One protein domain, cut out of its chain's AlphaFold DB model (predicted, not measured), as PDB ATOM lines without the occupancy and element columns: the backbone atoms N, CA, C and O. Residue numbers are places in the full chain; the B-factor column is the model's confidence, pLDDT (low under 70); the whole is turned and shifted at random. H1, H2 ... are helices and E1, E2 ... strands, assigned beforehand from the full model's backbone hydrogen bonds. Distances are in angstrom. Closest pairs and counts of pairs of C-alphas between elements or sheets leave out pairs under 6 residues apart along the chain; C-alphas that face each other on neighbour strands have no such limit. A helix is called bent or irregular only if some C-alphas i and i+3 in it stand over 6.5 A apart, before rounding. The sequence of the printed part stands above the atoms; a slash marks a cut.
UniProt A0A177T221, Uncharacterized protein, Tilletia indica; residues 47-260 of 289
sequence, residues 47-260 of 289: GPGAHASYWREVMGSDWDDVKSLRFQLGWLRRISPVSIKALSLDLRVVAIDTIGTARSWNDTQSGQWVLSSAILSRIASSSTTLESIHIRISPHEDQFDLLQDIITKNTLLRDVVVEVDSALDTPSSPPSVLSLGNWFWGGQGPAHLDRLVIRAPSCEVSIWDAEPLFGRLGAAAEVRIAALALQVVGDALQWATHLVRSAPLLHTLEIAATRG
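This is residues 47 to 260 of the 289 residues of an uncharacterized protein of Tilletia indica (UniProt A0A177T221). The chain is wound in stacked right-handed turns: the parallel strands E1, E2, E3, E5, E6 and E7 make one twisted wall, and H3, H4, the short H5 and H6 lie on the returning runs between them. E5 and E6 bend sharply, at residues 204 and 228, and the end of E5 folds back beside the little strand E4, with the end of E6 on the other side of E5; H2 packs on H3 near the E1 edge, H1 only grazes the sheet, and residues 99 to 104 stick out. The printed part has 214 residues with six named helices and seven named strands, in the order H1 H2 E1 H3 E2 H4 E3 E4 E5 H5 E6 H6 E7. The sheet is branched and parallel, and the class is mixed, helices and strands. The whole is compact, with a radius of gyration of the C-alphas of 17.2 A and spans of 51 by 44 by 30 A.

Start at the sheet and find C-alpha 86 at (167.496, 117.326, 135.133), where E1 begins, residues 86 to 90. E2 is residues 132 to 137, E3 residues 159 to 164 and E4 residues 177 to 179. E5, residues 195 to 207, is 17.2 A long and bends by 133 degrees at residue 204. E6, residues 222 to 232, is 19.6 A long and bends by 114 degrees at residue 228. E7, residues 252 to 259, runs 21.2 A to C-alpha 259 at (165.574, 90.270, 154.348). Now look for the helices. H1, residues 50 to 59, begins at C-alpha 50 at (184.247, 95.294, 150.079); H2 is residues 69 to 78. H3, residues 102 to 126, is 34.8 A long with a kink of 39 degrees near residue 109, and it is only just irregular: C-alphas 108 and 111 are 6.6 A apart. H4, residues 141 to 153, is 18.6 A long, H5 is residues 211 to 214, and H6, residues 236 to 246, is 15.2 A long.

Look first at E5, which has three neighbours: E3 and E4 lie on one side of it, beside residues 195 to 200 and 203 to 206, and E6 on the other side. N 162 and O 197 are 2.8 A apart, N 178 and O 204 are 2.8 A, and N 198 and O 224 are 2.8 A, each within hydrogen-bond range. Going outward, E2 is the neighbour of E3, with N 135 and O 161 at 2.9 A, and E1 that of E2, with N 89 and O 134 at 2.9 A. E7 is the neighbour of E6, with N 225 and O 254 at 2.8 A; E1, E4 and E7 are edge strands. E1, H3, E2; E2, H4, E3; E5, H5, E6; and E6, H6, E7 are strand-helix-strand units, two parallel neighbour strands with a helix between, each with a right-handed crossover. H4 is on the sheet at a height over the sheet of 7.8 A, only just over E3, with 3 of its C-alphas, and runs along the strands. H6 is on it at a height of 7.5 A, only just over E6, with 3 C-alphas. H3 only grazes the sheet with residues 116 to 123. It touches H4 with residues 117 to 124 alone, closest at the C-alphas of Ala 124 and Ile 150, 4.5 A, at a shallow tilt of 8 degrees, the same way. H2 touches H3, closest at the C-alphas of Leu 73 and Ile 119, 5.8 A. H5 and H6 only just touch, with 3 pairs of C-alphas within 8 A. H1 and H3 are apart. Each O i to N i+4 pair is within hydrogen-bond range in H1, H4 and H6, against 5 of 6 in H2 and 19 of 21 in H3; H5 is too short for such a pair.

The two C-alphas farthest apart are those of Thr 101 and Pro 248, 53.2 A. The printed part has no cut, and the links E1 to H3, E3 to E4 and E4 to E5 are long. The model's mean pLDDT over the printed part is 88.7; residues 96 to 102, 104 to 105, 169 to 172 and 260 are under 70.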
ATOM      1  N   GLY A  47     184.185  92.683 154.658       74.31
ATOM      2  CA  GLY A  47     185.644  92.743 154.663       74.31
ATOM      3  C   GLY A  47     186.148  94.156 154.321       74.31
ATOM      4  O   GLY A  47     185.430  94.920 153.660       74.31
ATOM      5  N   PRO A  48     187.382  94.517 154.717       74.50
ATOM      6  CA  PRO A  48     187.997  95.778 154.311       74.50
ATOM      7  C   PRO A  48     187.933  95.958 152.787       74.50
ATOM      8  O   PRO A  48     188.275  95.047 152.035       74.50
ATOM      9  N   GLY A  49     187.462  97.116 152.323       83.06
ATOM     10  CA  GLY A  49     187.378  97.426 150.890       83.06
ATOM     11  C   GLY A  49     186.272  96.702 150.105       83.06
ATOM     12  O   GLY A  49     186.202  96.873 148.887       83.06
ATOM     13  N   ALA A  50     185.381  95.938 150.756       85.44
ATOM     14  CA  ALA A  50     184.247  95.294 150.079       85.44
ATOM     15  C   ALA A  50     183.283  96.326 149.467       85.44
ATOM     16  O   ALA A  50     182.907  96.207 148.304       85.44
ATOM     17  N   HIS A  51     182.957  97.386 150.214       87.06
ATOM     18  CA  HIS A  51     182.135  98.494 149.717       87.06
ATOM     19  C   HIS A  51     182.816  99.251 148.569       87.06
ATOM     20  O   HIS A  51     182.178  99.534 147.562       87.06
ATOM     21  N   ALA A  52     184.121  99.520 148.671       88.44
ATOM     22  CA  ALA A  52     184.876 100.168 147.597       88.44
ATOM     23  C   ALA A  52     184.903  99.316 146.317       88.44
ATOM     24  O   ALA A  52     184.774  99.837 145.215       88.44
ATOM     25  N   SER A  53     185.042  97.994 146.454       87.94
ATOM     26  CA  SER A  53     184.976  97.065 145.319       87.94
ATOM     27  C   SER A  53     183.585  97.031 144.687       87.94
ATOM     28  O   SER A  53     183.491  97.071 143.466       87.94
ATOM     29  N   TYR A  54     182.525  97.032 145.501       88.62
ATOM     30  CA  TYR A  54     181.146  97.144 145.023       88.62
ATOM     31  C   TYR A  54     180.938  98.419 144.196       88.62
ATOM     32  O   TYR A  54     180.491  98.344 143.055       88.62
ATOM     33  N   TRP A  55     181.317  99.585 144.729       90.12
ATOM     34  CA  TRP A  55     181.154 100.847 144.004       90.12
ATOM     35  C   TRP A  55     182.014 100.921 142.750       90.12
ATOM     36  O   TRP A  55     181.536 101.417 141.735       90.12
ATOM     37  N   ARG A  56     183.234 100.375 142.778       90.12
ATOM     38  CA  ARG A  56     184.088 100.293 141.590       90.12
ATOM     39  C   ARG A  56     183.464  99.451 140.479       90.12
ATOM     40  O   ARG A  56     183.547  99.834 139.320       90.12
ATOM     41  N   GLU A  57     182.852  98.323 140.820       87.69
ATOM     42  CA  GLU A  57     182.180  97.461 139.841       87.69
ATOM     43  C   GLU A  57     180.945  98.151 139.248       87.69
ATOM     44  O   GLU A  57     180.715  98.117 138.044       87.69
ATOM     45  N   VAL A  58     180.159  98.813 140.099       86.69
ATOM     46  CA  VAL A  58     178.887  99.425 139.706       86.69
ATOM     47  C   VAL A  58     179.076 100.734 138.930       86.69
ATOM     48  O   VAL A  58     178.334 100.989 137.984       86.69
ATOM     49  N   MET A  59     180.039 101.569 139.332       86.56
ATOM     50  CA  MET A  59     180.236 102.929 138.806       86.56
ATOM     51  C   MET A  59     181.474 103.080 137.919       86.56
ATOM     52  O   MET A  59     181.548 104.041 137.161       86.56
ATOM     53  N   GLY A  60     182.430 102.151 137.985       88.62
ATOM     54  CA  GLY A  60     183.697 102.231 137.264       88.62
ATOM     55  C   GLY A  60     184.879 102.651 138.140       88.62
ATOM     56  O   GLY A  60     184.799 102.768 139.362       88.62
ATOM     57  N   SER A  61     186.037 102.836 137.507       89.12
ATOM     58  CA  SER A  61     187.302 103.112 138.201       89.12
ATOM     59  C   SER A  61     187.355 104.470 138.901       89.12
ATOM     60  O   SER A  61     188.148 104.622 139.820       89.12
ATOM     61  N   ASP A  62     186.536 105.422 138.465       87.44
ATOM     62  CA  ASP A  62     186.414 106.800 138.952       87.44
ATOM     63  C   ASP A  62     185.282 106.972 139.979       87.44
ATOM     64  O   ASP A  62     184.865 108.089 140.284       87.44
ATOM     65  N   TRP A  63     184.774 105.868 140.542       87.69
ATOM     66  CA  TRP A  63     183.684 105.897 141.519       87.69
ATOM     67  C   TRP A  63     183.973 106.805 142.725       87.69
ATOM     68  O   TRP A  63     183.024 107.320 143.324       87.69
ATOM     69  N   ASP A  64     185.242 107.000 143.087       88.00
ATOM     70  CA  ASP A  64     185.744 107.806 144.204       88.00
ATOM     71  C   ASP A  64     186.105 109.254 143.825       88.00
ATOM     72  O   ASP A  64     186.494 110.025 144.703       88.00
ATOM     73  N   ASP A  65     185.909 109.672 142.569       88.06
ATOM     74  CA  ASP A  65     186.082 111.069 142.153       88.06
ATOM     75  C   ASP A  65     184.935 111.947 142.691       88.06
ATOM     76  O   ASP A  65     183.880 112.122 142.072       88.06
ATOM     77  N   VAL A  66     185.118 112.472 143.906       86.25
ATOM     78  CA  VAL A  66     184.119 113.300 144.595       86.25
ATOM     79  C   VAL A  66     184.272 114.770 144.221       86.25
ATOM     80  O   VAL A  66     185.278 115.431 144.489       86.25
ATOM     81  N   LYS A  67     183.197 115.336 143.668       85.44
ATOM     82  CA  LYS A  67     183.145 116.742 143.256       85.44
ATOM     83  C   LYS A  67     183.071 117.685 144.456       85.44
ATOM     84  O   LYS A  67     182.346 117.465 145.419       85.44
ATOM     85  N   SER A  68     183.726 118.843 144.347       88.38
ATOM     86  CA  SER A  68     183.688 119.873 145.394       88.38
ATOM     87  C   SER A  68     182.262 120.361 145.693       88.38
ATOM     88  O   SER A  68     181.625 121.008 144.854       88.38
ATOM     89  N   LEU A  69     181.786 120.151 146.926       90.06
ATOM     90  CA  LEU A  69     180.487 120.655 147.394       90.06
ATOM     91  C   LEU A  69     180.393 122.186 147.301       90.06
ATOM     92  O   LEU A  69     179.367 122.735 146.905       90.06
ATOM     93  N   ARG A  70     181.485 122.907 147.592       91.88
ATOM     94  CA  ARG A  70     181.525 124.377 147.472       91.88
ATOM     95  C   ARG A  70     181.273 124.837 146.040       91.88
ATOM     96  O   ARG A  70     180.545 125.808 145.830       91.88
ATOM     97  N   PHE A  71     181.858 124.140 145.067       88.06
ATOM     98  CA  PHE A  71     181.637 124.438 143.657       88.06
ATOM     99  C   PHE A  71     180.185 124.160 143.255       88.06
ATOM    100  O   PHE A  71     179.552 125.029 142.656       88.06
ATOM    101  N   GLN A  72     179.637 123.006 143.648       90.69
ATOM    102  CA  GLN A  72     178.242 122.637 143.372       90.69
ATOM    103  C   GLN A  72     177.258 123.651 143.970       90.69
ATOM    104  O   GLN A  72     176.378 124.150 143.267       90.69
ATOM    105  N   LEU A  73     177.461 124.061 145.225       91.94
ATOM    106  CA  LEU A  73     176.655 125.103 145.863       91.94
ATOM    107  C   LEU A  73     176.795 126.456 145.149       91.94
ATOM    108  O   LEU A  73     175.802 127.148 144.918       91.94
ATOM    109  N   GLY A  74     178.016 126.849 144.780       89.62
ATOM    110  CA  GLY A  74     178.275 128.081 144.033       89.62
ATOM    111  C   GLY A  74     177.641 128.082 142.638       89.62
ATOM    112  O   GLY A  74     177.183 129.122 142.164       89.62
ATOM    113  N   TRP A  75     177.579 126.929 141.975       89.50
ATOM    114  CA  TRP A  75     176.860 126.747 140.715       89.50
ATOM    115  C   TRP A  75     175.339 126.853 140.914       89.50
ATOM    116  O   TRP A  75     174.712 127.698 140.276       89.50
ATOM    117  N   LEU A  76     174.766 126.131 141.885       87.88
ATOM    118  CA  LEU A  76     173.334 126.193 142.226       87.88
ATOM    119  C   LEU A  76     172.858 127.595 142.641       87.88
ATOM    120  O   LEU A  76     171.679 127.931 142.509       87.88
ATOM    121  N   ARG A  77     173.750 128.431 143.180       90.19
ATOM    122  CA  ARG A  77     173.450 129.833 143.520       90.19
ATOM    123  C   ARG A  77     173.300 130.739 142.300       90.19
ATOM    124  O   ARG A  77     172.628 131.758 142.407       90.19
ATOM    125  N   ARG A  78     173.925 130.385 141.177       88.50
ATOM    126  CA  ARG A  78     173.971 131.208 139.958       88.50
ATOM    127  C   ARG A  78     172.896 130.846 138.939       88.50
ATOM    128  O   ARG A  78     172.593 131.664 138.079       88.50
ATOM    129  N   ILE A  79     172.334 129.645 139.024       85.19
ATOM    130  CA  ILE A  79     171.282 129.182 138.118       85.19
ATOM    131  C   ILE A  79     169.893 129.433 138.707       85.19
ATOM    132  O   ILE A  79     169.713 129.424 139.927       85.19
ATOM    133  N   SER A  80     168.902 129.634 137.835       83.75
ATOM    134  CA  SER A  80     167.502 129.712 138.252       83.75
ATOM    135  C   SER A  80     166.982 128.305 138.574       83.75
ATOM    136  O   SER A  80     166.883 127.477 137.662       83.75
ATOM    137  N   PRO A  81     166.620 128.010 139.831       76.00
ATOM    138  CA  PRO A  81     166.252 126.658 140.246       76.00
ATOM    139  C   PRO A  81     164.945 126.154 139.616       76.00
ATOM    140  O   PRO A  81     164.783 124.948 139.450       76.00
ATOM    141  N   VAL A  82     164.065 127.066 139.184       78.00
ATOM    142  CA  VAL A  82     162.787 126.764 138.508       78.00
ATOM    143  C   VAL A  82     162.992 126.248 137.076       78.00
ATOM    144  O   VAL A  82     162.111 125.613 136.500       78.00
ATOM    145  N   SER A  83     164.158 126.511 136.481       81.69
ATOM    146  CA  SER A  83     164.480 126.089 135.111       81.69
ATOM    147  C   SER A  83     165.144 124.711 135.022       81.69
ATOM    148  O   SER A  83     165.335 124.189 133.924       81.69
ATOM    149  N   ILE A  84     165.509 124.119 136.162       90.19
ATOM    150  CA  ILE A  84     166.235 122.851 136.202       90.19
ATOM    151  C   ILE A  84     165.235 121.714 136.018       90.19
ATOM    152  O   ILE A  84     164.383 121.495 136.870       90.19
ATOM    153  N   LYS A  85     165.374 120.974 134.916       94.50
ATOM    154  CA  LYS A  85     164.594 119.757 134.647       94.50
ATOM    155  C   LYS A  85     165.342 118.482 135.008       94.50
ATOM    156  O   LYS A  85     164.733 117.510 135.426       94.50
ATOM    157  N   ALA A  86     166.656 118.475 134.839       95.81
ATOM    158  CA  ALA A  86     167.496 117.326 135.133       95.81
ATOM    159  C   ALA A  86     168.621 117.764 136.061       95.81
ATOM    160  O   ALA A  86     169.296 118.762 135.794       95.81
ATOM    161  N   LEU A  87     168.809 117.026 137.150       94.94
ATOM    162  CA  LEU A  87     169.813 117.337 138.152       94.94
ATOM    163  C   LEU A  87     170.634 116.093 138.472       94.94
ATOM    164  O   LEU A  87     170.081 115.083 138.890       94.94
ATOM    165  N   SER A  88     171.954 116.187 138.310       95.44
ATOM    166  CA  SER A  88     172.894 115.157 138.746       95.44
ATOM    167  C   SER A  88     173.921 115.765 139.693       95.44
ATOM    168  O   SER A  88     174.590 116.737 139.331       95.44
ATOM    169  N   LEU A  89     174.013 115.234 140.912       94.38
ATOM    170  CA  LEU A  89     174.866 115.758 141.976       94.38
ATOM    171  C   LEU A  89     175.566 114.630 142.729       94.38
ATOM    172  O   LEU A  89     174.986 113.575 142.978       94.38
ATOM    173  N   ASP A  90     176.800 114.905 143.138       94.75
ATOM    174  CA  ASP A  90     177.572 114.041 144.027       94.75
ATOM    175  C   ASP A  90     177.806 114.794 145.335       94.75
ATOM    176  O   ASP A  90     178.589 115.742 145.397       94.75
ATOM    177  N   LEU A  91     177.043 114.425 146.352       94.81
ATOM    178  CA  LEU A  91     176.955 115.094 147.642       94.81
ATOM    179  C   LEU A  91     177.589 114.271 148.770       94.81
ATOM    180  O   LEU A  91     177.336 114.540 149.950       94.81
ATOM    181  N   ARG A  92     178.401 113.273 148.401       92.31
ATOM    182  CA  ARG A  92     179.113 112.404 149.334       92.31
ATOM    183  C   ARG A  92     180.100 113.215 150.167       92.31
ATOM    184  O   ARG A  92     180.840 114.060 149.664       92.31
ATOM    185  N   VAL A  93     180.108 112.936 151.461       87.12
ATOM    186  CA  VAL A  93     181.095 113.435 152.411       87.12
ATOM    187  C   VAL A  93     182.202 112.390 152.510       87.12
ATOM    188  O   VAL A  93     181.941 111.241 152.851       87.12
ATOM    189  N   VAL A  94     183.429 112.785 152.167       81.62
ATOM    190  CA  VAL A  94     184.598 111.898 152.213       81.62
ATOM    191  C   VAL A  94     185.192 111.928 153.611       81.62
ATOM    192  O   VAL A  94     185.730 112.960 154.033       81.62
ATOM    193  N   ALA A  95     185.141 110.798 154.314       70.06
ATOM    194  CA  ALA A  95     185.904 110.619 155.533       70.06
ATOM    195  C   ALA A  95     187.392 110.722 155.182       70.06
ATOM    196  O   ALA A  95     187.950 109.921 154.437       70.06
ATOM    197  N   ILE A  96     188.036 111.759 155.700       63.59
ATOM    198  CA  ILE A  96     189.490 111.878 155.664       63.59
ATOM    199  C   ILE A  96     189.989 110.964 156.775       63.59
ATOM    200  O   ILE A  96     189.528 111.148 157.901       63.59
ATOM    201  N   ASP A  97     190.880 110.014 156.463       56.31
ATOM    202  CA  ASP A  97     191.463 109.046 157.405       56.31
ATOM    203  C   ASP A  97     191.707 109.683 158.779       56.31
ATOM    204  O   ASP A  97     192.680 110.407 159.008       56.31
ATOM    205  N   THR A  98     190.782 109.455 159.712       49.56
ATOM    206  CA  THR A  98     190.840 110.090 161.023       49.56
ATOM    207  C   THR A  98     191.755 109.289 161.930       49.56
ATOM    208  O   THR A  98     191.306 108.567 162.816       49.56
ATOM    209  N   ILE A  99     193.062 109.472 161.761       49.06
ATOM    210  CA  ILE A  99     193.979 109.375 162.895       49.06
ATOM    211  C   ILE A  99     193.762 110.661 163.706       49.06
ATOM    212  O   ILE A  99     194.350 111.699 163.414       49.06
ATOM    213  N   GLY A 100     192.839 110.642 164.674       58.28
ATOM    214  CA  GLY A 100     192.483 111.858 165.404       58.28
ATOM    215  C   GLY A 100     191.420 111.694 166.490       58.28
ATOM    216  O   GLY A 100     190.890 110.616 166.734       58.28
ATOM    217  N   THR A 101     191.119 112.800 167.168       66.69
ATOM    218  CA  THR A 101     190.073 112.895 168.198       66.69
ATOM    219  C   THR A 101     188.713 113.231 167.572       66.69
ATOM    220  O   THR A 101     188.640 113.721 166.444       66.69
ATOM    221  N   ALA A 102     187.617 113.078 168.325       66.00
ATOM    222  CA  ALA A 102     186.292 113.554 167.901       66.00
ATOM    223  C   ALA A 102     186.288 115.047 167.501       66.00
ATOM    224  O   ALA A 102     185.530 115.455 166.624       66.00
ATOM    225  N   ARG A 103     187.178 115.860 168.092       70.25
ATOM    226  CA  ARG A 103     187.354 117.272 167.728       70.25
ATOM    227  C   ARG A 103     187.883 117.431 166.301       70.25
ATOM    228  O   ARG A 103     187.288 118.169 165.533       70.25
ATOM    229  N   SER A 104     188.927 116.694 165.919       66.62
ATOM    230  CA  SER A 104     189.469 116.755 164.551       66.62
ATOM    231  C   SER A 104     188.506 116.198 163.499       66.62
ATOM    232  O   SER A 104     188.477 116.703 162.379       66.62
ATOM    233  N   TRP A 105     187.688 115.198 163.856       69.50
ATOM    234  CA  TRP A 105     186.590 114.754 162.990       69.50
ATOM    235  C   TRP A 105     185.590 115.894 162.778       69.50
ATOM    236  O   TRP A 105     185.292 116.255 161.642       69.50
ATOM    237  N   ASN A 106     185.142 116.533 163.864       70.69
ATOM    238  CA  ASN A 106     184.187 117.632 163.789       70.69
ATOM    239  C   ASN A 106     184.732 118.810 162.968       70.69
ATOM    240  O   ASN A 106     184.026 119.336 162.112       70.69
ATOM    241  N   ASP A 107     185.996 119.184 163.161       70.44
ATOM    242  CA  ASP A 107     186.624 120.311 162.463       70.44
ATOM    243  C   ASP A 107     186.749 120.082 160.942       70.44
ATOM    244  O   ASP A 107     186.782 121.042 160.172       70.44
ATOM    245  N   THR A 108     186.798 118.822 160.491       70.88
ATOM    246  CA  THR A 108     187.010 118.471 159.075       70.88
ATOM    247  C   THR A 108     185.734 118.039 158.349       70.88
ATOM    248  O   THR A 108     185.538 118.422 157.194       70.88
ATOM    249  N   GLN A 109     184.845 117.298 159.016       77.38
ATOM    250  CA  GLN A 109     183.674 116.664 158.399       77.38
ATOM    251  C   GLN A 109     182.394 117.493 158.526       77.38
ATOM    252  O   GLN A 109     181.615 117.572 157.573       77.38
ATOM    253  N   SER A 110     182.194 118.187 159.656       80.94
ATOM    254  CA  SER A 110     180.946 118.929 159.909       80.94
ATOM    255  C   SER A 110     180.664 119.980 158.834       80.94
ATOM    256  O   SER A 110     179.536 120.111 158.368       80.94
ATOM    257  N   GLY A 111     181.700 120.682 158.366       85.81
ATOM    258  CA  GLY A 111     181.569 121.676 157.307       85.81
ATOM    259  C   GLY A 111     181.121 121.080 155.969       85.81
ATOM    260  O   GLY A 111     180.350 121.718 155.256       85.81
ATOM    261  N   GLN A 112     181.568 119.869 155.623       87.88
ATOM    262  CA  GLN A 112     181.154 119.195 154.385       87.88
ATOM    263  C   GLN A 112     179.718 118.691 154.489       87.88
ATOM    264  O   GLN A 112     178.931 118.901 153.568       87.88
ATOM    265  N   TRP A 113     179.351 118.117 155.634       87.88
ATOM    266  CA  TRP A 113     177.980 117.696 155.900       87.88
ATOM    267  C   TRP A 113     177.004 118.877 155.828       87.88
ATOM    268  O   TRP A 113     176.038 118.829 155.070       87.88
ATOM    269  N   VAL A 114     177.326 120.000 156.483       91.31
ATOM    270  CA  VAL A 114     176.535 121.241 156.400       91.31
ATOM    271  C   VAL A 114     176.411 121.739 154.957       91.31
ATOM    272  O   VAL A 114     175.338 122.181 154.553       91.31
ATOM    273  N   LEU A 115     177.479 121.671 154.156       93.50
ATOM    274  CA  LEU A 115     177.423 122.062 152.744       93.50
ATOM    275  C   LEU A 115     176.524 121.135 151.918       93.50
ATOM    276  O   LEU A 115     175.750 121.632 151.099       93.50
ATOM    277  N   SER A 116     176.604 119.822 152.141       94.81
ATOM    278  CA  SER A 116     175.768 118.815 151.478       94.81
ATOM    279  C   SER A 116     174.284 119.031 151.801       94.81
ATOM    280  O   SER A 116     173.470 119.244 150.895       94.81
ATOM    281  N   SER A 117     173.940 119.152 153.087       95.44
ATOM    282  CA  SER A 117     172.566 119.421 153.528       95.44
ATOM    283  C   SER A 117     172.074 120.806 153.073       95.44
ATOM    284  O   SER A 117     170.903 120.959 152.720       95.44
ATOM    285  N   ALA A 118     172.945 121.819 152.974       95.56
ATOM    286  CA  ALA A 118     172.585 123.130 152.421       95.56
ATOM    287  C   ALA A 118     172.273 123.083 150.914       95.56
ATOM    288  O   ALA A 118     171.390 123.810 150.447       95.56
ATOM    289  N   ILE A 119     172.976 122.241 150.149       95.50
ATOM    290  CA  ILE A 119     172.677 121.995 148.732       95.50
ATOM    291  C   ILE A 119     171.294 121.352 148.595       95.50
ATOM    292  O   ILE A 119     170.448 121.901 147.884       95.50
ATOM    293  N   LEU A 120     171.041 120.255 149.315       96.88
ATOM    294  CA  LEU A 120     169.744 119.569 149.310       96.88
ATOM    295  C   LEU A 120     168.606 120.503 149.734       96.88
ATOM    296  O   LEU A 120     167.615 120.630 149.019       96.88
ATOM    297  N   SER A 121     168.786 121.253 150.824       96.62
ATOM    298  CA  SER A 121     167.809 122.239 151.312       96.62
ATOM    299  C   SER A 121     167.468 123.290 150.255       96.62
ATOM    300  O   SER A 121     166.303 123.642 150.060       96.62
ATOM    301  N   ARG A 122     168.473 123.788 149.522       94.62
ATOM    302  CA  ARG A 122     168.243 124.748 148.439       94.62
ATOM    303  C   ARG A 122     167.385 124.131 147.338       94.62
ATOM    304  O   ARG A 122     166.423 124.773 146.919       94.62
ATOM    305  N   ILE A 123     167.694 122.912 146.899       94.81
ATOM    306  CA  ILE A 123     166.917 122.206 145.867       94.81
ATOM    307  C   ILE A 123     165.481 121.992 146.361       94.81
ATOM    308  O   ILE A 123     164.545 122.423 145.694       94.81
ATOM    309  N   ALA A 124     165.311 121.470 147.579       94.75
ATOM    310  CA  ALA A 124     164.014 121.219 148.214       94.75
ATOM    311  C   ALA A 124     163.132 122.474 148.331       94.75
ATOM    312  O   ALA A 124     161.903 122.378 148.355       94.75
ATOM    313  N   SER A 125     163.751 123.653 148.446       93.06
ATOM    314  CA  SER A 125     163.045 124.934 148.562       93.06
ATOM    315  C   SER A 125     162.677 125.578 147.224       93.06
ATOM    316  O   SER A 125     161.839 126.476 147.203       93.06
ATOM    317  N   SER A 126     163.324 125.188 146.121       90.69
ATOM    318  CA  SER A 126     163.325 126.023 144.913       90.69
ATOM    319  C   SER A 126     163.199 125.287 143.580       90.69
ATOM    320  O   SER A 126     162.825 125.913 142.588       90.69
ATOM    321  N   SER A 127     163.463 123.982 143.540       90.88
ATOM    322  CA  SER A 127     163.298 123.147 142.350       90.88
ATOM    323  C   SER A 127     162.016 122.327 142.475       90.88
ATOM    324  O   SER A 127     161.942 121.411 143.290       90.88
ATOM    325  N   THR A 128     161.005 122.683 141.680       91.62
ATOM    326  CA  THR A 128     159.666 122.055 141.672       91.62
ATOM    327  C   THR A 128     159.270 121.472 140.309       91.62
ATOM    328  O   THR A 128     158.174 120.943 140.144       91.62
ATOM    329  N   THR A 129     160.156 121.581 139.319       94.38
ATOM    330  CA  THR A 129     159.938 121.202 137.916       94.38
ATOM    331  C   THR A 129     160.902 120.112 137.443       94.38
ATOM    332  O   THR A 129     161.051 119.907 136.237       94.38
ATOM    333  N   LEU A 130     161.562 119.412 138.373       96.44
ATOM    334  CA  LEU A 130     162.473 118.322 138.043       96.44
ATOM    335  C   LEU A 130     161.705 117.179 137.369       96.44
ATOM    336  O   LEU A 130     160.658 116.743 137.836       96.44
ATOM    337  N   GLU A 131     162.276 116.694 136.277       97.62
ATOM    338  CA  GLU A 131     161.871 115.524 135.499       97.62
ATOM    339  C   GLU A 131     162.855 114.357 135.721       97.62
ATOM    340  O   GLU A 131     162.456 113.193 135.676       97.62
ATOM    341  N   SER A 132     164.126 114.652 136.030       98.12
ATOM    342  CA  SER A 132     165.164 113.665 136.357       98.12
ATOM    343  C   SER A 132     166.029 114.125 137.533       98.12
ATOM    344  O   SER A 132     166.445 115.288 137.606       98.12
ATOM    345  N   ILE A 133     166.319 113.203 138.447       97.81
ATOM    346  CA  ILE A 133     167.207 113.413 139.583       97.81
ATOM    347  C   ILE A 133     168.150 112.222 139.746       97.81
ATOM    348  O   ILE A 133     167.719 111.078 139.855       97.81
ATOM    349  N   HIS A 134     169.446 112.507 139.782       97.94
ATOM    350  CA  HIS A 134     170.494 111.549 140.097       97.94
ATOM    351  C   HIS A 134     171.353 112.111 141.227       97.94
ATOM    352  O   HIS A 134     172.129 113.044 141.028       97.94
ATOM    353  N   ILE A 135     171.204 111.565 142.426       96.88
ATOM    354  CA  ILE A 135     171.909 112.041 143.612       96.88
ATOM    355  C   ILE A 135     172.723 110.911 144.224       96.88
ATOM    356  O   ILE A 135     172.189 109.844 144.517       96.88
ATOM    357  N   ARG A 136     174.001 111.198 144.480       95.44
ATOM    358  CA  ARG A 136     174.875 110.385 145.330       95.44
ATOM    359  C   ARG A 136     175.039 111.093 146.673       95.44
ATOM    360  O   ARG A 136     175.397 112.266 146.675       95.44
ATOM    361  N   ILE A 137     174.763 110.442 147.796       94.81
ATOM    362  CA  ILE A 137     174.810 111.025 149.153       94.81
ATOM    363  C   ILE A 137     175.483 110.072 150.140       94.81
ATOM    364  O   ILE A 137     175.644 108.890 149.858       94.81
ATOM    365  N   SER A 138     175.873 110.593 151.301       92.00
ATOM    366  CA  SER A 138     176.334 109.783 152.434       92.00
ATOM    367  C   SER A 138     175.134 109.240 153.238       92.00
ATOM    368  O   SER A 138     174.027 109.775 153.117       92.00
ATOM    369  N   PRO A 139     175.305 108.188 154.059       90.81
ATOM    370  CA  PRO A 139     174.202 107.506 154.731       90.81
ATOM    371  C   PRO A 139     173.786 108.249 156.009       90.81
ATOM    372  O   PRO A 139     174.102 107.812 157.110       90.81
ATOM    373  N   HIS A 140     173.093 109.382 155.862       88.94
ATOM    374  CA  HIS A 140     172.644 110.215 156.988       88.94
ATOM    375  C   HIS A 140     171.146 110.533 156.892       88.94
ATOM    376  O   HIS A 140     170.651 110.934 155.838       88.94
ATOM    377  N   GLU A 141     170.417 110.362 158.001       89.75
ATOM    378  CA  GLU A 141     168.945 110.471 158.037       89.75
ATOM    379  C   GLU A 141     168.434 111.876 157.679       89.75
ATOM    380  O   GLU A 141     167.451 112.009 156.955       89.75
ATOM    381  N   ASP A 142     169.136 112.930 158.100       90.12
ATOM    382  CA  ASP A 142     168.768 114.318 157.792       90.12
ATOM    383  C   ASP A 142     168.813 114.613 156.281       90.12
ATOM    384  O   ASP A 142     167.995 115.370 155.752       90.12
ATOM    385  N   GLN A 143     169.744 113.983 155.561       93.75
ATOM    386  CA  GLN A 143     169.830 114.090 154.107       93.75
ATOM    387  C   GLN A 143     168.698 113.323 153.421       93.75
ATOM    388  O   GLN A 143     168.211 113.766 152.377       93.75
ATOM    389  N   PHE A 144     168.246 112.210 154.004       95.44
ATOM    390  CA  PHE A 144     167.115 111.441 153.482       95.44
ATOM    391  C   PHE A 144     165.801 112.212 153.593       95.44
ATOM    392  O   PHE A 144     165.018 112.195 152.644       95.44
ATOM    393  N   ASP A 145     165.592 112.942 154.691       95.06
ATOM    394  CA  ASP A 145     164.419 113.806 154.858       95.06
ATOM    395  C   ASP A 145     164.382 114.902 153.785       95.06
ATOM    396  O   ASP A 145     163.362 115.105 153.124       95.06
ATOM    397  N   LEU A 146     165.516 115.566 153.535       96.69
ATOM    398  CA  LEU A 146     165.617 116.575 152.478       96.69
ATOM    399  C   LEU A 146     165.415 115.975 151.081       96.69
ATOM    400  O   LEU A 146     164.783 116.597 150.227       96.69
ATOM    401  N   LEU A 147     165.936 114.772 150.835       97.06
ATOM    402  CA  LEU A 147     165.743 114.054 149.578       97.06
ATOM    403  C   LEU A 147     164.269 113.692 149.354       97.06
ATOM    404  O   LEU A 147     163.744 113.922 148.264       97.06
ATOM    405  N   GLN A 148     163.590 113.175 150.380       96.31
ATOM    406  CA  GLN A 148     162.151 112.919 150.351       96.31
ATOM    407  C   GLN A 148     161.382 114.201 150.008       96.31
ATOM    408  O   GLN A 148     160.490 114.186 149.159       96.31
ATOM    409  N   ASP A 149     161.747 115.321 150.625       95.75
ATOM    410  CA  ASP A 149     161.162 116.631 150.352       95.75
ATOM    411  C   ASP A 149     161.325 117.056 148.884       95.75
ATOM    412  O   ASP A 149     160.384 117.561 148.270       95.75
ATOM    413  N   ILE A 150     162.503 116.827 148.293       96.50
ATOM    414  CA  ILE A 150     162.743 117.090 146.868       96.50
ATOM    415  C   ILE A 150     161.837 116.202 146.014       96.50
ATOM    416  O   ILE A 150     161.137 116.705 145.137       96.50
ATOM    417  N   ILE A 151     161.819 114.894 146.265       96.81
ATOM    418  CA  ILE A 151     161.068 113.936 145.442       96.81
ATOM    419  C   ILE A 151     159.563 114.221 145.510       96.81
ATOM    420  O   ILE A 151     158.902 114.305 144.477       96.81
ATOM    421  N   THR A 152     159.024 114.443 146.709       95.56
ATOM    422  CA  THR A 152     157.586 114.679 146.924       95.56
ATOM    423  C   THR A 152     157.081 115.971 146.277       95.56
ATOM    424  O   THR A 152     155.960 115.998 145.767       95.56
ATOM    425  N   LYS A 153     157.904 117.030 146.237       94.50
ATOM    426  CA  LYS A 153     157.553 118.328 145.629       94.50
ATOM    427  C   LYS A 153     157.614 118.342 144.099       94.50
ATOM    428  O   LYS A 153     157.066 119.259 143.489       94.50
ATOM    429  N   ASN A 154     158.273 117.369 143.471       95.81
ATOM    430  CA  ASN A 154     158.482 117.344 142.024       95.81
ATOM    431  C   ASN A 154     157.610 116.267 141.364       95.81
ATOM    432  O   ASN A 154     158.052 115.157 141.083       95.81
ATOM    433  N   THR A 155     156.356 116.613 141.067       95.19
ATOM    434  CA  THR A 155     155.369 115.681 140.485       95.19
ATOM    435  C   THR A 155     155.675 115.252 139.049       95.19
ATOM    436  O   THR A 155     155.136 114.251 138.573       95.19
ATOM    437  N   LEU A 156     156.542 116.003 138.361       95.50
ATOM    438  CA  LEU A 156     156.994 115.731 136.998       95.50
ATOM    439  C   LEU A 156     158.184 114.770 136.930       95.50
ATOM    440  O   LEU A 156     158.547 114.384 135.818       95.50
ATOM    441  N   LEU A 157     158.777 114.392 138.070       97.19
ATOM    442  CA  LEU A 157     159.885 113.442 138.115       97.19
ATOM    443  C   LEU A 157     159.465 112.119 137.477       97.19
ATOM    444  O   LEU A 157     158.386 111.604 137.754       97.19
ATOM    445  N   ARG A 158     160.344 111.578 136.638       97.88
ATOM    446  CA  ARG A 158     160.182 110.277 135.973       97.88
ATOM    447  C   ARG A 158     161.405 109.394 136.140       97.88
ATOM    448  O   ARG A 158     161.291 108.174 136.107       97.88
ATOM    449  N   ASP A 159     162.563 110.015 136.312       98.31
ATOM    450  CA  ASP A 159     163.842 109.347 136.474       98.31
ATOM    451  C   ASP A 159     164.422 109.687 137.848       98.31
ATOM    452  O   ASP A 159     164.773 110.838 138.115       98.31
ATOM    453  N   VAL A 160     164.472 108.691 138.731       98.38
ATOM    454  CA  VAL A 160     164.971 108.829 140.101       98.38
ATOM    455  C   VAL A 160     166.104 107.835 140.319       98.38
ATOM    456  O   VAL A 160     165.877 106.628 140.377       98.38
ATOM    457  N   VAL A 161     167.321 108.352 140.478       98.19
ATOM    458  CA  VAL A 161     168.519 107.584 140.828       98.19
ATOM    459  C   VAL A 161     169.078 108.115 142.143       98.19
ATOM    460  O   VAL A 161     169.466 109.280 142.244       98.19
ATOM    461  N   VAL A 162     169.111 107.263 143.159       98.00
ATOM    462  CA  VAL A 162     169.626 107.583 144.490       98.00
ATOM    463  C   VAL A 162     170.680 106.563 144.867       98.00
ATOM    464  O   VAL A 162     170.403 105.369 144.988       98.00
ATOM    465  N   GLU A 163     171.889 107.051 145.090       96.50
ATOM    466  CA  GLU A 163     173.028 106.250 145.510       96.50
ATOM    467  C   GLU A 163     173.482 106.720 146.884       96.50
ATOM    468  O   GLU A 163     173.868 107.871 147.072       96.50
ATOM    469  N   VAL A 164     173.414 105.837 147.869       94.75
ATOM    470  CA  VAL A 164     173.864 106.105 149.226       94.75
ATOM    471  C   VAL A 164     175.209 105.420 149.415       94.75
ATOM    472  O   VAL A 164     175.283 104.205 149.615       94.75
ATOM    473  N   ASP A 165     176.272 106.207 149.284       89.75
ATOM    474  CA  ASP A 165     177.649 105.740 149.365       89.75
ATOM    475  C   ASP A 165     177.965 105.193 150.753       89.75
ATOM    476  O   ASP A 165     177.441 105.628 151.772       89.75
ATOM    477  N   SER A 166     178.826 104.195 150.763       84.06
ATOM    478  CA  SER A 166     179.158 103.393 151.936       84.06
ATOM    479  C   SER A 166     180.632 103.016 151.991       84.06
ATOM    480  O   SER A 166     181.041 102.231 152.841       84.06
ATOM    481  N   ALA A 167     181.421 103.513 151.039       77.69
ATOM    482  CA  ALA A 167     182.845 103.235 150.957       77.69
ATOM    483  C   ALA A 167     183.685 104.408 151.452       77.69
ATOM    484  O   ALA A 167     184.814 104.185 151.882       77.69
ATOM    485  N   LEU A 168     183.147 105.628 151.393       74.06
ATOM    486  CA  LEU A 168     183.854 106.843 151.790       74.06
ATOM    487  C   LEU A 168     183.509 107.320 153.200       74.06
ATOM    488  O   LEU A 168     184.158 108.238 153.684       74.06
ATOM    489  N   ASP A 169     182.515 106.724 153.857       69.88
ATOM    490  CA  ASP A 169     182.133 107.043 155.232       69.88
ATOM    491  C   ASP A 169     181.873 105.753 156.015       69.88
ATOM    492  O   ASP A 169     181.481 104.728 155.450       69.88
ATOM    493  N   THR A 170     182.111 105.792 157.326       65.81
ATOM    494  CA  THR A 170     181.831 104.637 158.182       65.81
ATOM    495  C   THR A 170     180.318 104.526 158.355       65.81
ATOM    496  O   THR A 170     179.696 105.489 158.805       65.81
ATOM    497  N   PRO A 171     179.696 103.378 158.034       66.69
ATOM    498  CA  PRO A 171     178.259 103.228 158.195       66.69
ATOM    499  C   PRO A 171     177.859 103.394 159.664       66.69
ATOM    500  O   PRO A 171     178.548 102.922 160.575       66.69
ATOM    501  N   SER A 172     176.734 104.068 159.898       66.31
ATOM    502  CA  SER A 172     176.205 104.272 161.243       66.31
ATOM    503  C   SER A 172     175.833 102.939 161.906       66.31
ATOM    504  O   SER A 172     175.424 101.978 161.251       66.31
ATOM    505  N   SER A 173     175.933 102.888 163.236       75.06
ATOM    506  CA  SER A 173     175.411 101.784 164.048       75.06
ATOM    507  C   SER A 173     174.437 102.353 165.089       75.06
ATOM    508  O   SER A 173     174.897 102.982 166.044       75.06
ATOM    509  N   PRO A 174     173.113 102.147 164.945       82.06
ATOM    510  CA  PRO A 174     172.445 101.301 163.947       82.06
ATOM    511  C   PRO A 174     172.494 101.875 162.513       82.06
ATOM    512  O   PRO A 174     172.697 103.082 162.358       82.06
ATOM    513  N   PRO A 175     172.298 101.042 161.471       85.56
ATOM    514  CA  PRO A 175     172.237 101.510 160.086       85.56
ATOM    515  C   PRO A 175     171.096 102.508 159.870       85.56
ATOM    516  O   PRO A 175     169.997 102.309 160.395       85.56
ATOM    517  N   SER A 176     171.340 103.547 159.071       91.19
ATOM    518  CA  SER A 176     170.306 104.510 158.678       91.19
ATOM    519  C   SER A 176     169.221 103.858 157.820       91.19
ATOM    520  O   SER A 176     169.491 102.923 157.055       91.19
ATOM    521  N   VAL A 177     167.998 104.384 157.920       93.88
ATOM    522  CA  VAL A 177     166.829 103.869 157.196       93.88
ATOM    523  C   VAL A 177     166.373 104.865 156.131       93.88
ATOM    524  O   VAL A 177     165.937 105.966 156.450       93.88
ATOM    525  N   LEU A 178     166.404 104.456 154.862       95.00
ATOM    526  CA  LEU A 178     165.840 105.208 153.743       95.00
ATOM    527  C   LEU A 178     164.388 104.769 153.502       95.00
ATOM    528  O   LEU A 178     164.132 103.685 152.976       95.00
ATOM    529  N   SER A 179     163.423 105.604 153.890       94.62
ATOM    530  CA  SER A 179     161.993 105.331 153.689       94.62
ATOM    531  C   SER A 179     161.524 105.803 152.311       94.62
ATOM    532  O   SER A 179     161.465 107.004 152.060       94.62
ATOM    533  N   LEU A 180     161.139 104.872 151.433       94.12
ATOM    534  CA  LEU A 180     160.562 105.203 150.121       94.12
ATOM    535  C   LEU A 180     159.038 105.341 150.171       94.12
ATOM    536  O   LEU A 180     158.450 105.973 149.298       94.12
ATOM    537  N   GLY A 181     158.375 104.758 151.178       87.81
ATOM    538  CA  GLY A 181     156.908 104.779 151.271       87.81
ATOM    539  C   GLY A 181     156.340 106.203 151.307       87.81
ATOM    540  O   GLY A 181     155.328 106.504 150.677       87.81
ATOM    541  N   ASN A 182     157.055 107.113 151.968       87.00
ATOM    542  CA  ASN A 182     156.664 108.515 152.086       87.00
ATOM    543  C   ASN A 182     156.809 109.307 150.779       87.00
ATOM    544  O   ASN A 182     156.218 110.376 150.655       87.00
ATOM    545  N   TRP A 183     157.575 108.813 149.803       93.81
ATOM    546  CA  TRP A 183     157.824 109.540 148.555       93.81
ATOM    547  C   TRP A 183     156.575 109.637 147.677       93.81
ATOM    548  O   TRP A 183     156.471 110.548 146.860       93.81
ATOM    549  N   PHE A 184     155.635 108.706 147.856       90.00
ATOM    550  CA  PHE A 184     154.457 108.538 147.000       90.00
ATOM    551  C   PHE A 184     153.131 108.628 147.772       90.00
ATOM    552  O   PHE A 184     152.052 108.488 147.188       90.00
ATOM    553  N   TRP A 185     153.188 108.832 149.091       85.44
ATOM    554  CA  TRP A 185     152.011 108.846 149.955       85.44
ATOM    555  C   TRP A 185     151.085 110.036 149.658       85.44
ATOM    556  O   TRP A 185     151.526 111.126 149.296       85.44
ATOM    557  N   GLY A 186     149.773 109.842 149.831       80.25
ATOM    558  CA  GLY A 186     148.788 110.927 149.726       80.25
ATOM    559  C   GLY A 186     148.691 111.569 148.337       80.25
ATOM    560  O   GLY A 186     148.288 112.724 148.225       80.25
ATOM    561  N   GLY A 187     149.099 110.850 147.284       76.88
ATOM    562  CA  GLY A 187     149.123 111.360 145.912       76.88
ATOM    563  C   GLY A 187     150.251 112.354 145.623       76.88
ATOM    564  O   GLY A 187     150.295 112.881 144.513       76.88
ATOM    565  N   GLN A 188     151.147 112.594 146.587       83.19
ATOM    566  CA  GLN A 188     152.342 113.422 146.417       83.19
ATOM    567  C   GLN A 188     153.414 112.690 145.597       83.19
ATOM    568  O   GLN A 188     153.330 111.477 145.374       83.19
ATOM    569  N   GLY A 189     154.426 113.446 145.166       87.00
ATOM    570  CA  GLY A 189     155.575 112.919 144.440       87.00
ATOM    571  C   GLY A 189     155.318 112.594 142.967       87.00
ATOM    572  O   GLY A 189     154.328 113.050 142.385       87.00
ATOM    573  N   PRO A 190     156.242 111.839 142.348       88.31
ATOM    574  CA  PRO A 190     156.203 111.483 140.934       88.31
ATOM    575  C   PRO A 190     154.863 110.866 140.524       88.31
ATOM    576  O   PRO A 190     154.405 109.891 141.126       88.31
ATOM    577  N   ALA A 191     154.238 111.402 139.473       87.94
ATOM    578  CA  ALA A 191     152.979 110.858 138.967       87.94
ATOM    579  C   ALA A 191     153.159 109.511 138.240       87.94
ATOM    580  O   ALA A 191     152.266 108.662 138.296       87.94
ATOM    581  N   HIS A 192     154.316 109.321 137.604       94.56
ATOM    582  CA  HIS A 192     154.714 108.143 136.830       94.56
ATOM    583  C   HIS A 192     156.241 108.071 136.781       94.56
ATOM    584  O   HIS A 192     156.900 109.103 136.667       94.56
ATOM    585  N   LEU A 193     156.796 106.864 136.863       97.25
ATOM    586  CA  LEU A 193     158.235 106.615 136.831       97.25
ATOM    587  C   LEU A 193     158.610 105.833 135.574       97.25
ATOM    588  O   LEU A 193     158.028 104.784 135.303       97.25
ATOM    589  N   ASP A 194     159.618 106.328 134.864       98.00
ATOM    590  CA  ASP A 194     160.283 105.639 133.759       98.00
ATOM    591  C   ASP A 194     161.478 104.825 134.295       98.00
ATOM    592  O   ASP A 194     161.739 103.707 133.839       98.00
ATOM    593  N   ARG A 195     162.181 105.363 135.302       97.88
ATOM    594  CA  ARG A 195     163.322 104.716 135.961       97.88
ATOM    595  C   ARG A 195     163.346 105.001 137.462       97.88
ATOM    596  O   ARG A 195     163.243 106.151 137.883       97.88
ATOM    597  N   LEU A 196     163.553 103.950 138.258       98.00
ATOM    598  CA  LEU A 196     163.797 104.034 139.699       98.00
ATOM    599  C   LEU A 196     165.016 103.189 140.076       98.00
ATOM    600  O   LEU A 196     164.964 101.965 140.014       98.00
ATOM    601  N   VAL A 197     166.098 103.823 140.512       97.62
ATOM    602  CA  VAL A 197     167.327 103.149 140.945       97.62
ATOM    603  C   VAL A 197     167.682 103.611 142.347       97.62
ATOM    604  O   VAL A 197     167.945 104.787 142.566       97.62
ATOM    605  N   ILE A 198     167.720 102.678 143.290       97.50
ATOM    606  CA  ILE A 198     168.148 102.888 144.670       97.50
ATOM    607  C   ILE A 198     169.333 101.964 144.934       97.50
ATOM    608  O   ILE A 198     169.188 100.743 144.890       97.50
ATOM    609  N   ARG A 199     170.504 102.530 145.215       95.75
ATOM    610  CA  ARG A 199     171.712 101.786 145.596       95.75
ATOM    611  C   ARG A 199     172.196 102.272 146.951       95.75
ATOM    612  O   ARG A 199     172.874 103.281 147.036       95.75
ATOM    613  N   ALA A 200     171.839 101.569 148.011       94.50
ATOM    614  CA  ALA A 200     172.131 101.913 149.395       94.50
ATOM    615  C   ALA A 200     172.670 100.695 150.177       94.50
ATOM    616  O   ALA A 200     172.052 100.252 151.148       94.50
ATOM    617  N   PRO A 201     173.815 100.112 149.772       91.19
ATOM    618  CA  PRO A 201     174.341  98.858 150.332       91.19
ATOM    619  C   PRO A 201     174.673  98.900 151.836       91.19
ATOM    620  O   PRO A 201     174.861  97.845 152.431       91.19
ATOM    621  N   SER A 202     174.743 100.078 152.468       88.62
ATOM    622  CA  SER A 202     174.914 100.235 153.924       88.62
ATOM    623  C   SER A 202     173.651 100.652 154.677       88.62
ATOM    624  O   SER A 202     173.709 100.810 155.895       88.62
ATOM    625  N   CYS A 203     172.526 100.862 153.991       91.25
ATOM    626  CA  CYS A 203     171.295 101.354 154.606       91.25
ATOM    627  C   CYS A 203     170.174 100.330 154.515       91.25
ATOM    628  O   CYS A 203     170.050  99.582 153.541       91.25
ATOM    629  N   GLU A 204     169.311 100.336 155.523       92.62
ATOM    630  CA  GLU A 204     168.018  99.675 155.408       92.62
ATOM    631  C   GLU A 204     167.135 100.524 154.479       92.62
ATOM    632  O   GLU A 204     167.044 101.739 154.637       92.62
ATOM    633  N   VAL A 205     166.467  99.905 153.511       94.50
ATOM    634  CA  VAL A 205     165.451 100.557 152.676       94.50
ATOM    635  C   VAL A 205     164.083 100.081 153.134       94.50
ATOM    636  O   VAL A 205     163.842  98.878 153.237       94.50
ATOM    637  N   SER A 206     163.187 101.022 153.416       94.81
ATOM    638  CA  SER A 206     161.872 100.735 153.979       94.81
ATOM    639  C   SER A 206     160.737 101.164 153.054       94.81
ATOM    640  O   SER A 206     160.681 102.302 152.585       94.81
ATOM    641  N   ILE A 207     159.825 100.230 152.786       93.94
ATOM    642  CA  ILE A 207     158.663 100.390 151.907       93.94
ATOM    643  C   ILE A 207     157.462  99.723 152.591       93.94
ATOM    644  O   ILE A 207     157.068  98.602 152.264       93.94
ATOM    645  N   TRP A 208     156.907 100.401 153.598       88.31
ATOM    646  CA  TRP A 208     155.792  99.870 154.389       88.31
ATOM    647  C   TRP A 208     154.488  99.771 153.595       88.31
ATOM    648  O   TRP A 208     153.821  98.744 153.646       88.31
ATOM    649  N   ASP A 209     154.143 100.812 152.838       89.25
ATOM    650  CA  ASP A 209     153.051 100.761 151.871       89.25
ATOM    651  C   ASP A 209     153.627 100.892 150.465       89.25
ATOM    652  O   ASP A 209     154.156 101.936 150.076       89.25
ATOM    653  N   ALA A 210     153.577  99.788 149.730       91.94
ATOM    654  CA  ALA A 210     154.111  99.708 148.383       91.94
ATOM    655  C   ALA A 210     153.061 100.023 147.313       91.94
ATOM    656  O   ALA A 210     153.444 100.272 146.172       91.94
ATOM    657  N   GLU A 211     151.766 100.056 147.653       93.50
ATOM    658  CA  GLU A 211     150.695 100.306 146.679       93.50
ATOM    659  C   GLU A 211     150.853 101.666 145.977       93.50
ATOM    660  O   GLU A 211     150.772 101.704 144.744       93.50
ATOM    661  N   PRO A 212     151.175 102.774 146.683       93.75
ATOM    662  CA  PRO A 212     151.427 104.048 146.025       93.75
ATOM    663  C   PRO A 212     152.592 103.983 145.039       93.75
ATOM    664  O   PRO A 212     152.465 104.512 143.940       93.75
ATOM    665  N   LEU A 213     153.693 103.309 145.397       94.44
ATOM    666  CA  LEU A 213     154.846 103.112 144.513       94.44
ATOM    667  C   LEU A 213     154.447 102.293 143.280       94.44
ATOM    668  O   LEU A 213     154.709 102.713 142.157       94.44
ATOM    669  N   PHE A 214     153.783 101.154 143.474       95.56
ATOM    670  CA  PHE A 214     153.342 100.270 142.395       95.56
ATOM    671  C   PHE A 214     152.443 100.991 141.390       95.56
ATOM    672  O   PHE A 214     152.644 100.853 140.183       95.56
ATOM    673  N   GLY A 215     151.543 101.855 141.866       94.56
ATOM    674  CA  GLY A 215     150.715 102.705 141.011       94.56
ATOM    675  C   GLY A 215     151.499 103.666 140.103       94.56
ATOM    676  O   GLY A 215     150.943 104.144 139.116       94.56
ATOM    677  N   ARG A 216     152.782 103.943 140.389       95.00
ATOM    678  CA  ARG A 216     153.647 104.818 139.571       95.00
ATOM    679  C   ARG A 216     154.485 104.072 138.538       95.00
ATOM    680  O   ARG A 216     155.036 104.714 137.649       95.00
ATOM    681  N   LEU A 217     154.586 102.747 138.634       96.69
ATOM    682  CA  LEU A 217     155.520 101.951 137.833       96.69
ATOM    683  C   LEU A 217     154.966 101.498 136.476       96.69
ATOM    684  O   LEU A 217     155.675 100.825 135.736       96.69
ATOM    685  N   GLY A 218     153.741 101.885 136.105       96.25
ATOM    686  CA  GLY A 218     153.095 101.413 134.872       96.25
ATOM    687  C   GLY A 218     153.896 101.657 133.584       96.25
ATOM    688  O   GLY A 218     153.735 100.909 132.621       96.25
ATOM    689  N   ALA A 219     154.772 102.670 133.577       95.81
ATOM    690  CA  ALA A 219     155.664 103.006 132.466       95.81
ATOM    691  C   ALA A 219     157.146 102.660 132.724       95.81
ATOM    692  O   ALA A 219     157.987 102.917 131.866       95.81
ATOM    693  N   ALA A 220     157.475 102.080 133.881       97.62
ATOM    694  CA  ALA A 220     158.857 101.896 134.301       97.62
ATOM    695  C   ALA A 220     159.572 100.859 133.428       97.62
ATOM    696  O   ALA A 220     159.156  99.701 133.345       97.62
ATOM    697  N   ALA A 221     160.680 101.276 132.820       96.31
ATOM    698  CA  ALA A 221     161.572 100.426 132.040       96.31
ATOM    699  C   ALA A 221     162.706  99.841 132.897       96.31
ATOM    700  O   ALA A 221     163.230  98.766 132.591       96.31
ATOM    701  N   GLU A 222     163.074 100.516 133.986       95.75
ATOM    702  CA  GLU A 222     164.153 100.099 134.879       95.75
ATOM    703  C   GLU A 222     163.770 100.317 136.344       95.75
ATOM    704  O   GLU A 222     163.428 101.427 136.758       95.75
ATOM    705  N   VAL A 223     163.875  99.250 137.140       96.25
ATOM    706  CA  VAL A 223     163.732  99.306 138.594       96.25
ATOM    707  C   VAL A 223     164.889  98.557 139.242       96.25
ATOM    708  O   VAL A 223     165.087  97.368 139.001       96.25
ATOM    709  N   ARG A 224     165.661  99.243 140.081       95.12
ATOM    710  CA  ARG A 224     166.798  98.665 140.797       95.12
ATOM    711  C   ARG A 224     166.750  99.058 142.264       95.12
ATOM    712  O   ARG A 224     166.626 100.234 142.578       95.12
ATOM    713  N   ILE A 225     166.856  98.083 143.158       94.56
ATOM    714  CA  ILE A 225     166.947  98.286 144.602       94.56
ATOM    715  C   ILE A 225     168.058  97.381 145.126       94.56
ATOM    716  O   ILE A 225     167.872  96.175 145.268       94.56
ATOM    717  N   ALA A 226     169.206  97.975 145.421       92.62
ATOM    718  CA  ALA A 226     170.311  97.345 146.123       92.62
ATOM    719  C   ALA A 226     170.415  97.982 147.515       92.62
ATOM    720  O   ALA A 226     170.649  99.180 147.604       92.62
ATOM    721  N   ALA A 227     170.207  97.237 148.596       92.06
ATOM    722  CA  ALA A 227     170.160  97.775 149.958       92.06
ATOM    723  C   ALA A 227     170.795  96.821 150.972       92.06
ATOM    724  O   ALA A 227     170.799  95.615 150.748       92.06
ATOM    725  N   LEU A 228     171.258  97.321 152.124       89.06
ATOM    726  CA  LEU A 228     171.710  96.449 153.220       89.06
ATOM    727  C   LEU A 228     170.597  95.473 153.605       89.06
ATOM    728  O   LEU A 228     170.794  94.258 153.624       89.06
ATOM    729  N   ALA A 229     169.406  96.012 153.865       89.38
ATOM    730  CA  ALA A 229     168.198  95.247 154.120       89.38
ATOM    731  C   ALA A 229     166.992  95.910 153.458       89.38
ATOM    732  O   ALA A 229     166.899  97.134 153.429       89.38
ATOM    733  N   LEU A 230     166.048  95.105 152.974       91.44
ATOM    734  CA  LEU A 230     164.775  95.585 152.438       91.44
ATOM    735  C   LEU A 230     163.652  95.250 153.422       91.44
ATOM    736  O   LEU A 230     163.406  94.079 153.731       91.44
ATOM    737  N   GLN A 231     162.983  96.286 153.922       92.81
ATOM    738  CA  GLN A 231     161.838  96.194 154.824       92.81
ATOM    739  C   GLN A 231     160.557  96.444 154.037       92.81
ATOM    740  O   GLN A 231     160.249  97.574 153.665       92.81
ATOM    741  N   VAL A 232     159.814  95.372 153.787       91.44
ATOM    742  CA  VAL A 232     158.536  95.390 153.071       91.44
ATOM    743  C   VAL A 232     157.484  94.662 153.892       91.44
ATOM    744  O   VAL A 232     157.806  93.758 154.669       91.44
ATOM    745  N   VAL A 233     156.216  95.033 153.721       89.06
ATOM    746  CA  VAL A 233     155.114  94.305 154.355       89.06
ATOM    747  C   VAL A 233     154.903  92.965 153.653       89.06
ATOM    748  O   VAL A 233     154.696  92.901 152.444       89.06
ATOM    749  N   GLY A 234     154.912  91.889 154.441       86.19
ATOM    750  CA  GLY A 234     154.625  90.537 153.971       86.19
ATOM    751  C   GLY A 234     155.861  89.773 153.497       86.19
ATOM    752  O   GLY A 234     156.945  89.858 154.077       86.19
ATOM    753  N   ASP A 235     155.666  88.934 152.484       85.25
ATOM    754  CA  ASP A 235     156.728  88.111 151.918       85.25
ATOM    755  C   ASP A 235     157.472  88.856 150.799       85.25
ATOM    756  O   ASP A 235     156.856  89.416 149.894       85.25
ATOM    757  N   ALA A 236     158.808  88.838 150.840       83.69
ATOM    758  CA  ALA A 236     159.642  89.591 149.904       83.69
ATOM    759  C   ALA A 236     159.485  89.118 148.448       83.69
ATOM    760  O   ALA A 236     159.531  89.933 147.528       83.69
ATOM    761  N   LEU A 237     159.253  87.819 148.222       83.00
ATOM    762  CA  LEU A 237     159.042  87.287 146.876       83.00
ATOM    763  C   LEU A 237     157.668  87.693 146.335       83.00
ATOM    764  O   LEU A 237     157.539  88.033 145.157       83.00
ATOM    765  N   GLN A 238     156.639  87.689 147.188       87.50
ATOM    766  CA  GLN A 238     155.323  88.223 146.823       87.50
ATOM    767  C   GLN A 238     155.407  89.712 146.483       87.50
ATOM    768  O   GLN A 238     154.888  90.122 145.445       87.50
ATOM    769  N   TRP A 239     156.122  90.491 147.297       90.56
ATOM    770  CA  TRP A 239     156.367  91.908 147.049       90.56
ATOM    771  C   TRP A 239     157.068  92.142 145.700       90.56
ATOM    772  O   TRP A 239     156.570  92.904 144.873       90.56
ATOM    773  N   ALA A 240     158.154  91.415 145.416       90.00
ATOM    774  CA  ALA A 240     158.860  91.504 144.137       90.00
ATOM    775  C   ALA A 240     157.968  91.094 142.950       90.00
ATOM    776  O   ALA A 240     157.988  91.725 141.895       90.00
ATOM    777  N   THR A 241     157.128  90.070 143.125       90.50
ATOM    778  CA  THR A 241     156.158  89.651 142.102       90.50
ATOM    779  C   THR A 241     155.128  90.750 141.820       90.50
ATOM    780  O   THR A 241     154.756  90.962 140.666       90.50
ATOM    781  N   HIS A 242     154.654  91.455 142.853       93.75
ATOM    782  CA  HIS A 242     153.730  92.582 142.700       93.75
ATOM    783  C   HIS A 242     154.395  93.763 141.989       93.75
ATOM    784  O   HIS A 242     153.791  94.334 141.081       93.75
ATOM    785  N   LEU A 243     155.651  94.062 142.323       93.75
ATOM    786  CA  LEU A 243     156.445  95.081 141.641       93.75
ATOM    787  C   LEU A 243     156.532  94.803 140.136       93.75
ATOM    788  O   LEU A 243     156.176  95.664 139.337       93.75
ATOM    789  N   VAL A 244     156.916  93.583 139.741       93.88
ATOM    790  CA  VAL A 244     157.030  93.198 138.321       93.88
ATOM    791  C   VAL A 244     155.694  93.306 137.594       93.88
ATOM    792  O   VAL A 244     155.634  93.795 136.471       93.88
ATOM    793  N   ARG A 245     154.595  92.890 138.231       95.00
ATOM    794  CA  ARG A 245     153.250  93.024 137.644       95.00
ATOM    795  C   ARG A 245     152.828  94.476 137.450       95.00
ATOM    796  O   ARG A 245     152.068  94.761 136.531       95.00
ATOM    797  N   SER A 246     153.303  95.363 138.317       96.44
ATOM    798  CA  SER A 246     152.987  96.791 138.281       96.44
ATOM    799  C   SER A 246     153.835  97.557 137.261       96.44
ATOM    800  O   SER A 246     153.473  98.669 136.893       96.44
ATOM    801  N   ALA A 247     154.919  96.947 136.770       96.38
ATOM    802  CA  ALA A 247     155.821  97.481 135.754       96.38
ATOM    803  C   ALA A 247     155.806  96.605 134.480       96.38
ATOM    804  O   ALA A 247     156.755  95.870 134.215       96.38
ATOM    805  N   PRO A 248     154.737  96.640 133.663       95.12
ATOM    806  CA  PRO A 248     154.612  95.763 132.494       95.12
ATOM    807  C   PRO A 248     155.651  96.039 131.394       95.12
ATOM    808  O   PRO A 248     155.869  95.181 130.542       95.12
ATOM    809  N   LEU A 249     156.277  97.221 131.399       95.62
ATOM    810  CA  LEU A 249     157.302  97.633 130.430       95.62
ATOM    811  C   LEU A 249     158.736  97.400 130.931       95.62
ATOM    812  O   LEU A 249     159.689  97.864 130.310       95.62
ATOM    813  N   LEU A 250     158.901  96.685 132.045       94.19
ATOM    814  CA  LEU A 250     160.193  96.519 132.694       94.19
ATOM    815  C   LEU A 250     161.170  95.727 131.817       94.19
ATOM    816  O   LEU A 250     160.952  94.557 131.499       94.19
ATOM    817  N   HIS A 251     162.287  96.358 131.470       93.00
ATOM    818  CA  HIS A 251     163.407  95.737 130.766       93.00
ATOM    819  C   HIS A 251     164.521  95.324 131.721       93.00
ATOM    820  O   HIS A 251     165.258  94.382 131.442       93.00
ATOM    821  N   THR A 252     164.665  96.031 132.841       89.50
ATOM    822  CA  THR A 252     165.709  95.780 133.835       89.50
ATOM    823  C   THR A 252     165.113  95.766 135.235       89.50
ATOM    824  O   THR A 252     164.518  96.751 135.665       89.50
ATOM    825  N   LEU A 253     165.322  94.661 135.953       91.56
ATOM    826  CA  LEU A 253     165.031  94.541 137.380       91.56
ATOM    827  C   LEU A 253     166.288  94.111 138.127       91.56
ATOM    828  O   LEU A 253     166.911  93.112 137.767       91.56
ATOM    829  N   GLU A 254     166.596  94.814 139.207       89.81
ATOM    830  CA  GLU A 254     167.625  94.422 140.169       89.81
ATOM    831  C   GLU A 254     167.026  94.525 141.571       89.81
ATOM    832  O   GLU A 254     166.567  95.594 141.964       89.81
ATOM    833  N   ILE A 255     166.995  93.430 142.329       89.62
ATOM    834  CA  ILE A 255     166.645  93.472 143.754       89.62
ATOM    835  C   ILE A 255     167.709  92.689 144.513       89.62
ATOM    836  O   ILE A 255     167.743  91.457 144.465       89.62
ATOM    837  N   ALA A 256     168.562  93.417 145.225       87.38
ATOM    838  CA  ALA A 256     169.604  92.876 146.077       87.38
ATOM    839  C   ALA A 256     169.422  93.450 147.480       87.38
ATOM    840  O   ALA A 256     169.601  94.644 147.693       87.38
ATOM    841  N   ALA A 257     169.034  92.623 148.445       85.62
ATOM    842  CA  ALA A 257     168.957  93.036 149.840       85.62
ATOM    843  C   ALA A 257     168.932  91.828 150.764       85.62
ATOM    844  O   ALA A 257     168.387  90.779 150.409       85.62
ATOM    845  N   THR A 258     169.442  91.988 151.987       82.56
ATOM    846  CA  THR A 258     169.089  91.041 153.047       82.56
ATOM    847  C   THR A 258     167.624  91.239 153.443       82.56
ATOM    848  O   THR A 258     167.059  92.334 153.340       82.56
ATOM    849  N   ARG A 259     166.958  90.167 153.875       73.62
ATOM    850  CA  ARG A 259     165.574  90.270 154.348       73.62
ATOM    851  C   ARG A 259     165.556  91.037 155.671       73.62
ATOM    852  O   ARG A 259     166.096  90.554 156.665       73.62
ATOM    853  N   GLY A 260     164.900  92.197 155.703       63.66
ATOM    854  CA  GLY A 260     164.680  92.933 156.946       63.66
ATOM    855  C   GLY A 260     163.743  92.156 157.875       63.66
ATOM    856  O   GLY A 260     162.615  91.849 157.504       63.66
TER     857      GLY A 260